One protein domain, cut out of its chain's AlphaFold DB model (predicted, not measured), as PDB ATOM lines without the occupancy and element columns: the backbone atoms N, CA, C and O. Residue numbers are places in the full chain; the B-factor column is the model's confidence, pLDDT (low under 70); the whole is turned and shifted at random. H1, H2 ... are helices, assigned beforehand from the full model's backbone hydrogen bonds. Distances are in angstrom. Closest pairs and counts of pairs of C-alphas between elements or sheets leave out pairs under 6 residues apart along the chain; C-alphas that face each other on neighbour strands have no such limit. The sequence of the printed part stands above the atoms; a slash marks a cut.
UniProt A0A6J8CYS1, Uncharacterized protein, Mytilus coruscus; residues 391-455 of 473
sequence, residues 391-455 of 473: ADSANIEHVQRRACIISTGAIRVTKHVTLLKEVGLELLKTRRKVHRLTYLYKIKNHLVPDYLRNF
ATOM      1  N   ALA A 391     195.312 232.514 151.129       80.25
ATOM      2  CA  ALA A 391     195.203 231.786 149.868       80.25
ATOM      3  C   ALA A 391     196.584 231.427 149.291       80.25
ATOM      4  O   ALA A 391     196.806 230.290 148.875       80.25
ATOM      5  N   ASP A 392     197.532 232.363 149.320       78.25
ATOM      6  CA  ASP A 392     198.903 232.123 148.860       78.25
ATOM      7  C   ASP A 392     199.638 231.150 149.783       78.25
ATOM      8  O   ASP A 392     200.311 230.234 149.309       78.25
ATOM      9  N   SER A 393     199.427 231.260 151.095       80.81
ATOM     10  CA  SER A 393     199.977 230.313 152.063       80.81
ATOM     11  C   SER A 393     199.468 228.888 151.820       80.81
ATOM     12  O   SER A 393     200.242 227.939 151.930       80.81
ATOM     13  N   ALA A 394     198.194 228.721 151.443       83.00
ATOM     14  CA  ALA A 394     197.640 227.417 151.077       83.00
ATOM     15  C   ALA A 394     198.237 226.872 149.765       83.00
ATOM     16  O   ALA A 394     198.471 225.667 149.642       83.00
ATOM     17  N   ASN A 395     198.526 227.745 148.794       82.50
ATOM     18  CA  ASN A 395     199.213 227.356 147.561       82.50
ATOM     19  C   ASN A 395     200.642 226.863 147.840       82.50
ATOM     20  O   ASN A 395     201.056 225.859 147.258       82.50
ATOM     21  N   ILE A 396     201.370 227.524 148.744       80.50
ATOM     22  CA  ILE A 396     202.729 227.128 149.155       80.50
ATOM     23  C   ILE A 396     202.703 225.756 149.841       80.50
ATOM     24  O   ILE A 396     203.430 224.855 149.426       80.50
ATOM     25  N   GLU A 397     201.804 225.553 150.806       82.44
ATOM     26  CA  GLU A 397     201.576 224.253 151.462       82.44
ATOM     27  C   GLU A 397     201.246 223.144 150.448       82.44
ATOM     28  O   GLU A 397     201.770 222.031 150.517       82.44
ATOM     29  N   HIS A 398     200.429 223.442 149.435       83.12
ATOM     30  CA  HIS A 398     200.121 222.482 148.378       83.12
ATOM     31  C   HIS A 398     201.356 222.115 147.533       83.12
ATOM     32  O   HIS A 398     201.515 220.949 147.155       83.12
ATOM     33  N   VAL A 399     202.237 223.075 147.231       82.50
ATOM     34  CA  VAL A 399     203.503 222.812 146.524       82.50
ATOM     35  C   VAL A 399     204.430 221.950 147.382       82.50
ATOM     36  O   VAL A 399     204.889 220.913 146.902       82.50
ATOM     37  N   GLN A 400     204.627 222.308 148.654       80.62
ATOM     38  CA  GLN A 400     205.467 221.559 149.597       80.62
ATOM     39  C   GLN A 400     204.956 220.131 149.801       80.62
ATOM     40  O   GLN A 400     205.721 219.171 149.729       80.62
ATOM     41  N   ARG A 401     203.637 219.944 149.928       84.25
ATOM     42  CA  ARG A 401     203.020 218.612 149.981       84.25
ATOM     43  C   ARG A 401     203.339 217.774 148.747       84.25
ATOM     44  O   ARG A 401     203.593 216.578 148.871       84.25
ATOM     45  N   ARG A 402     203.281 218.366 147.550       82.00
ATOM     46  CA  ARG A 402     203.610 217.650 146.310       82.00
ATOM     47  C   ARG A 402     205.089 217.306 146.228       82.00
ATOM     48  O   ARG A 402     205.386 216.218 145.750       82.00
ATOM     49  N   ALA A 403     205.967 218.190 146.695       78.44
ATOM     50  CA  ALA A 403     207.394 217.910 146.798       78.44
ATOM     51  C   ALA A 403     207.647 216.714 147.727       78.44
ATOM     52  O   ALA A 403     208.261 215.751 147.286       78.44
ATOM     53  N   CYS A 404     207.044 216.703 148.922       79.75
ATOM     54  CA  CYS A 404     207.177 215.591 149.869       79.75
ATOM     55  C   CYS A 404     206.677 214.258 149.284       79.75
ATOM     56  O   CYS A 404     207.313 213.231 149.447       79.75
ATOM     57  N   ILE A 405     205.550 214.260 148.560       80.31
ATOM     58  CA  ILE A 405     205.037 213.052 147.881       80.31
ATOM     59  C   ILE A 405     206.035 212.519 146.848       80.31
ATOM     60  O   ILE A 405     206.176 211.310 146.693       80.31
ATOM     61  N   ILE A 406     206.676 213.419 146.100       76.94
ATOM     62  CA  ILE A 406     207.651 213.037 145.078       76.94
ATOM     63  C   ILE A 406     208.906 212.475 145.743       76.94
ATOM     64  O   ILE A 406     209.390 211.442 145.297       76.94
ATOM     65  N   SER A 407     209.392 213.118 146.808       73.88
ATOM     66  CA  SER A 407     210.612 212.704 147.499       73.88
ATOM     67  C   SER A 407     210.443 211.404 148.286       73.88
ATOM     68  O   SER A 407     211.379 210.618 148.333       73.88
ATOM     69  N   THR A 408     209.272 211.144 148.879       79.19
ATOM     70  CA  THR A 408     209.039 209.916 149.665       79.19
ATOM     71  C   THR A 408     208.394 208.781 148.870       79.19
ATOM     72  O   THR A 408     208.299 207.657 149.350       79.19
ATOM     73  N   GLY A 409     207.891 209.048 147.660       79.31
ATOM     74  CA  GLY A 409     207.133 208.065 146.877       79.31
ATOM     75  C   GLY A 409     205.749 207.729 147.456       79.31
ATOM     76  O   GLY A 409     205.090 206.793 146.996       79.31
ATOM     77  N   ALA A 410     205.277 208.481 148.453       80.31
ATOM     78  CA  ALA A 410     204.012 208.226 149.126       80.31
ATOM     79  C   ALA A 410     202.784 208.409 148.212       80.31
ATOM     80  O   ALA A 410     202.741 209.230 147.294       80.31
ATOM     81  N   ILE A 411     201.705 207.681 148.502       86.69
ATOM     82  CA  ILE A 411     200.444 207.833 147.768       86.69
ATOM     83  C   ILE A 411     199.799 209.206 148.024       86.69
ATOM     84  O   ILE A 411     199.909 209.807 149.089       86.69
ATOM     85  N   ARG A 412     199.042 209.711 147.045       82.50
ATOM     86  CA  ARG A 412     198.514 211.092 147.058       82.50
ATOM     87  C   ARG A 412     197.622 211.430 148.267       82.50
ATOM     88  O   ARG A 412     197.509 212.600 148.647       82.50
ATOM     89  N   VAL A 413     196.986 210.415 148.846       88.69
ATOM     90  CA  VAL A 413     196.070 210.529 149.992       88.69
ATOM     91  C   VAL A 413     196.783 210.586 151.346       88.69
ATOM     92  O   VAL A 413     196.136 210.900 152.343       88.69
ATOM     93  N   THR A 414     198.098 210.346 151.404       88.12
ATOM     94  CA  THR A 414     198.873 210.382 152.654       88.12
ATOM     95  C   THR A 414     198.724 211.733 153.354       88.12
ATOM     96  O   THR A 414     198.716 212.790 152.719       88.12
ATOM     97  N   LYS A 415     198.541 211.729 154.679       89.06
ATOM     98  CA  LYS A 415     198.341 212.959 155.462       89.06
ATOM     99  C   LYS A 415     199.584 213.850 155.383       89.06
ATOM    100  O   LYS A 415     200.702 213.356 155.462       89.06
ATOM    101  N   HIS A 416     199.388 215.167 155.277       86.00
ATOM    102  CA  HIS A 416     200.502 216.106 155.093       86.00
ATOM    103  C   HIS A 416     201.508 216.061 156.247       86.00
ATOM    104  O   HIS A 416     202.701 215.986 156.008       86.00
ATOM    105  N   VAL A 417     201.020 216.001 157.489       86.06
ATOM    106  CA  VAL A 417     201.867 215.893 158.687       86.06
ATOM    107  C   VAL A 417     202.726 214.625 158.669       86.06
ATOM    108  O   VAL A 417     203.866 214.654 159.110       86.06
ATOM    109  N   THR A 418     202.197 213.514 158.151       86.31
ATOM    110  CA  THR A 418     202.953 212.261 158.023       86.31
ATOM    111  C   THR A 418     204.078 212.411 157.006       86.31
ATOM    112  O   THR A 418     205.204 212.047 157.313       86.31
ATOM    113  N   LEU A 419     203.782 213.014 155.850       87.06
ATOM    114  CA  LEU A 419     204.779 213.303 154.817       87.06
ATOM    115  C   LEU A 419     205.892 214.210 155.346       87.06
ATOM    116  O   LEU A 419     207.057 213.923 155.125       87.06
ATOM    117  N   LEU A 420     205.526 215.278 156.065       84.00
ATOM    118  CA  LEU A 420     206.480 216.218 156.654       84.00
ATOM    119  C   LEU A 420     207.404 215.525 157.662       84.00
ATOM    120  O   LEU A 420     208.612 215.695 157.578       84.00
ATOM    121  N   LYS A 421     206.865 214.679 158.550       85.25
ATOM    122  CA  LYS A 421     207.683 213.903 159.499       85.25
ATOM    123  C   LYS A 421     208.669 212.966 158.806       85.25
ATOM    124  O   LYS A 421     209.793 212.833 159.267       85.25
ATOM    125  N   GLU A 422     208.241 212.322 157.725       82.81
ATOM    126  CA  GLU A 422     209.065 211.391 156.951       82.81
ATOM    127  C   GLU A 422     210.256 212.091 156.286       82.81
ATOM    128  O   GLU A 422     211.355 211.547 156.277       82.81
ATOM    129  N   VAL A 423     210.068 213.326 155.812       81.19
ATOM    130  CA  VAL A 423     211.155 214.158 155.267       81.19
ATOM    131  C   VAL A 423     211.884 214.993 156.329       81.19
ATOM    132  O   VAL A 423     212.697 215.838 155.980       81.19
ATOM    133  N   GLY A 424     211.587 214.802 157.620       80.50
ATOM    134  CA  GLY A 424     212.231 215.544 158.711       80.50
ATOM    135  C   GLY A 424     211.846 217.028 158.805       80.50
ATOM    136  O   GLY A 424     212.604 217.822 159.354       80.50
ATOM    137  N   LEU A 425     210.681 217.421 158.283       78.19
ATOM    138  CA  LEU A 425     210.189 218.799 158.283       78.19
ATOM    139  C   LEU A 425     209.085 219.043 159.316       78.19
ATOM    140  O   LEU A 425     208.176 218.239 159.525       78.19
ATOM    141  N   GLU A 426     209.123 220.235 159.904       83.38
ATOM    142  CA  GLU A 426     208.047 220.786 160.725       83.38
ATOM    143  C   GLU A 426     206.959 221.454 159.860       83.38
ATOM    144  O   GLU A 426     207.160 221.783 158.686       83.38
ATOM    145  N   LEU A 427     205.788 221.717 160.449       84.31
ATOM    146  CA  LEU A 427     204.724 222.488 159.785       84.31
ATOM    147  C   LEU A 427     205.243 223.855 159.306       84.31
ATOM    148  O   LEU A 427     206.016 224.504 160.015       84.31
ATOM    149  N   LEU A 428     204.763 224.345 158.152       81.38
ATOM    150  CA  LEU A 428     205.182 225.642 157.589       81.38
ATOM    151  C   LEU A 428     205.014 226.792 158.593       81.38
ATOM    152  O   LEU A 428     205.871 227.660 158.709       81.38
ATOM    153  N   LYS A 429     203.932 226.768 159.382       81.44
ATOM    154  CA  LYS A 429     203.691 227.736 160.465       81.44
ATOM    155  C   LYS A 429     204.802 227.726 161.523       81.44
ATOM    156  O   LYS A 429     205.173 228.784 162.029       81.44
ATOM    157  N   THR A 430     205.298 226.545 161.882       84.06
ATOM    158  CA  THR A 430     206.364 226.374 162.876       84.06
ATOM    159  C   THR A 430     207.699 226.835 162.304       84.06
ATOM    160  O   THR A 430     208.365 227.648 162.942       84.06
ATOM    161  N   ARG A 431     208.046 226.400 161.084       83.31
ATOM    162  CA  ARG A 431     209.282 226.798 160.388       83.31
ATOM    163  C   ARG A 431     209.382 228.319 160.222       83.31
ATOM    164  O   ARG A 431     210.339 228.916 160.711       83.31
ATOM    165  N   ARG A 432     208.315 228.972 159.750       82.75
ATOM    166  CA  ARG A 432     208.208 230.441 159.661       82.75
ATOM    167  C   ARG A 432     208.435 231.154 160.990       82.75
ATOM    168  O   ARG A 432     209.142 232.159 161.062       82.75
ATOM    169  N   LYS A 433     207.845 230.636 162.073       83.31
ATOM    170  CA  LYS A 433     208.041 231.193 163.419       83.31
ATOM    171  C   LYS A 433     209.506 231.081 163.850       83.31
ATOM    172  O   LYS A 433     210.052 232.047 164.381       83.31
ATOM    173  N   VAL A 434     210.137 229.932 163.615       83.38
ATOM    174  CA  VAL A 434     211.555 229.705 163.927       83.38
ATOM    175  C   VAL A 434     212.448 230.636 163.104       83.38
ATOM    176  O   VAL A 434     213.340 231.264 163.673       83.38
ATOM    177  N   HIS A 435     212.180 230.811 161.809       79.19
ATOM    178  CA  HIS A 435     212.932 231.738 160.963       79.19
ATOM    179  C   HIS A 435     212.806 233.193 161.415       79.19
ATOM    180  O   HIS A 435     213.830 233.863 161.542       79.19
ATOM    181  N   ARG A 436     211.600 233.671 161.757       78.50
ATOM    182  CA  ARG A 436     211.410 235.015 162.335       78.50
ATOM    183  C   ARG A 436     212.229 235.221 163.602       78.50
ATOM    184  O   ARG A 436     212.924 236.225 163.731       78.50
ATOM    185  N   LEU A 437     212.161 234.268 164.530       81.50
ATOM    186  CA  LEU A 437     212.905 234.339 165.788       81.50
ATOM    187  C   LEU A 437     214.417 234.306 165.550       81.50
ATOM    188  O   LEU A 437     215.148 235.076 166.164       81.50
ATOM    189  N   THR A 438     214.877 233.470 164.620       81.25
ATOM    190  CA  THR A 438     216.287 233.386 164.225       81.25
ATOM    191  C   THR A 438     216.759 234.693 163.595       81.25
ATOM    192  O   THR A 438     217.843 235.175 163.913       81.25
ATOM    193  N   TYR A 439     215.945 235.302 162.733       77.75
ATOM    194  CA  TYR A 439     216.248 236.582 162.104       77.75
ATOM    195  C   TYR A 439     216.332 237.715 163.138       77.75
ATOM    196  O   TYR A 439     217.326 238.436 163.174       77.75
ATOM    197  N   LEU A 440     215.363 237.803 164.057       77.31
ATOM    198  CA  LEU A 440     215.384 238.756 165.176       77.31
ATOM    199  C   LEU A 440     216.594 238.549 166.094       77.31
ATOM    200  O   LEU A 440     217.230 239.517 166.507       77.31
ATOM    201  N   TYR A 441     216.944 237.296 166.390       83.25
ATOM    202  CA  TYR A 441     218.142 236.962 167.153       83.25
ATOM    203  C   TYR A 441     219.408 237.438 166.435       83.25
ATOM    204  O   TYR A 441     220.263 238.066 167.058       83.25
ATOM    205  N   LYS A 442     219.528 237.188 165.126       80.75
ATOM    206  CA  LYS A 442     220.684 237.631 164.336       80.75
ATOM    207  C   LYS A 442     220.792 239.156 164.290       80.75
ATOM    208  O   LYS A 442     221.899 239.663 164.434       80.75
ATOM    209  N   ILE A 443     219.676 239.880 164.164       76.62
ATOM    210  CA  ILE A 443     219.654 241.351 164.248       76.62
ATOM    211  C   ILE A 443     220.147 241.814 165.622       76.62
ATOM    212  O   ILE A 443     221.096 242.590 165.700       76.62
ATOM    213  N   LYS A 444     219.555 241.289 166.706       78.50
ATOM    214  CA  LYS A 444     219.898 241.668 168.087       78.50
ATOM    215  C   LYS A 444     221.372 241.426 168.425       78.50
ATOM    216  O   LYS A 444     221.946 242.183 169.194       78.50
ATOM    217  N   ASN A 445     221.968 240.371 167.872       84.06
ATOM    218  CA  ASN A 445     223.362 240.000 168.125       84.06
ATOM    219  C   ASN A 445     224.323 240.475 167.024       84.06
ATOM    220  O   ASN A 445     225.457 240.010 166.967       84.06
ATOM    221  N   HIS A 446     223.886 241.373 166.135       82.19
ATOM    222  CA  HIS A 446     224.722 241.947 165.078       82.19
ATOM    223  C   HIS A 446     225.333 240.916 164.102       82.19
ATOM    224  O   HIS A 446     226.333 241.205 163.443       82.19
ATOM    225  N   LEU A 447     224.693 239.750 163.958       83.75
ATOM    226  CA  LEU A 447     225.060 238.648 163.054       83.75
ATOM    227  C   LEU A 447     224.430 238.791 161.652       83.75
ATOM    228  O   LEU A 447     224.283 237.808 160.924       83.75
ATOM    229  N   VAL A 448     223.995 239.999 161.292       76.69
ATOM    230  CA  VAL A 448     223.449 240.358 159.975       76.69
ATOM    231  C   VAL A 448     224.339 241.420 159.315       76.69
ATOM    232  O   VAL A 448     225.006 242.163 160.040       76.69
ATOM    233  N   PRO A 449     224.349 241.521 157.970       74.81
ATOM    234  CA  PRO A 449     225.032 242.594 157.247       74.81
ATOM    235  C   PRO A 449     224.676 243.997 157.758       74.81
ATOM    236  O   PRO A 449     223.553 244.224 158.215       74.81
ATOM    237  N   ASP A 450     225.597 244.953 157.627       72.62
ATOM    238  CA  ASP A 450     225.472 246.288 158.235       72.62
ATOM    239  C   ASP A 450     224.196 247.044 157.821       72.62
ATOM    240  O   ASP A 450     223.571 247.709 158.646       72.62
ATOM    241  N   TYR A 451     223.729 246.863 156.582       74.88
ATOM    242  CA  TYR A 451     222.483 247.475 156.101       74.88
ATOM    243  C   TYR A 451     221.217 246.935 156.799       74.88
ATOM    244  O   TYR A 451     220.204 247.627 156.848       74.88
ATOM    245  N   LEU A 452     221.262 245.726 157.372       61.31
ATOM    246  CA  LEU A 452     220.189 245.152 158.198       61.31
ATOM    247  C   LEU A 452     220.402 245.405 159.691       61.31
ATOM    248  O   LEU A 452     219.446 245.366 160.460       61.31
ATOM    249  N   ARG A 453     221.644 245.671 160.108       65.19
ATOM    250  CA  ARG A 453     221.996 245.991 161.497       65.19
ATOM    251  C   ARG A 453     221.364 247.310 161.951       65.19
ATOM    252  O   ARG A 453     220.955 247.421 163.101       65.19
ATOM    253  N   ASN A 454     221.248 248.268 161.030       61.19
ATOM    254  CA  ASN A 454     220.678 249.594 161.279       61.19
ATOM    255  C   ASN A 454     219.146 249.645 161.134       61.19
ATOM    256  O   ASN A 454     218.539 250.686 161.382       61.19
ATOM    257  N   PHE A 455     218.504 248.534 160.757       57.59
ATOM    258  CA  PHE A 455     217.048 248.422 160.730       57.59
ATOM    259  C   PHE A 455     216.529 248.262 162.165       57.59
ATOM    260  O   PHE A 455     216.362 247.154 162.675       57.59
TER     261      PHE A 455
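This is residues 391 to 455 of the 473 residues of an uncharacterized protein of Mytilus coruscus (UniProt A0A6J8CYS1). The longest helix by residues, H1, and the short helix H2, which packs on its residues 401 to 408, make one end of the domain; from there H3 runs away as a long arm, with the small H4 near its far end. The arm makes the length, and its residues 430 to 438 stick out free. The printed part has 65 residues with four named helices, H1, H2, H3 and H4 along the chain, and no named strand, an all helix class. It is only just loose, close to extended, with a radius of gyration of the C-alphas of 16.1 A, and it spans 48 by 25 by 15 A.

H1, residues 391 to 408, is 25.9 A long and begins with C-alpha 391 at (195.203, 231.786, 149.868). H2 is residues 416 to 422. H3, residues 428 to 444, is 24.2 A long and begins with C-alpha 428 at (205.182, 225.642, 157.589). H4, residues 450 to 453, ends with C-alpha 453 at (221.996, 245.991, 161.497).

H1 touches H2 with residues 401 to 408 alone, at a steep tilt of 40 degrees, the same way; the closest C-alphas, of Cys 404 and Leu 419, are 6.0 A apart. H1 and H3 are close but not clearly touching, about perpendicular at 75 degrees, with the closest C-alphas, of Glu 397 and Leu 428, 7.2 A apart. H3 and H4 are close but not clearly touching, with the closest C-alphas, of Ile 443 and Arg 453, 5.9 A apart. H2 is apart from H3 and from H4, and H1 is apart from H4. In H1, H2 and H3 every O i to N i+4 pair is within hydrogen-bond range; H4 is too short for such a pair.

The two C-alphas farthest apart, of Ile 411 and Asn 454, are 48.3 A apart. The printed part has no cut and no long link. The mean pLDDT of the printed part is 80.3; residues 452 to 455 are under 70.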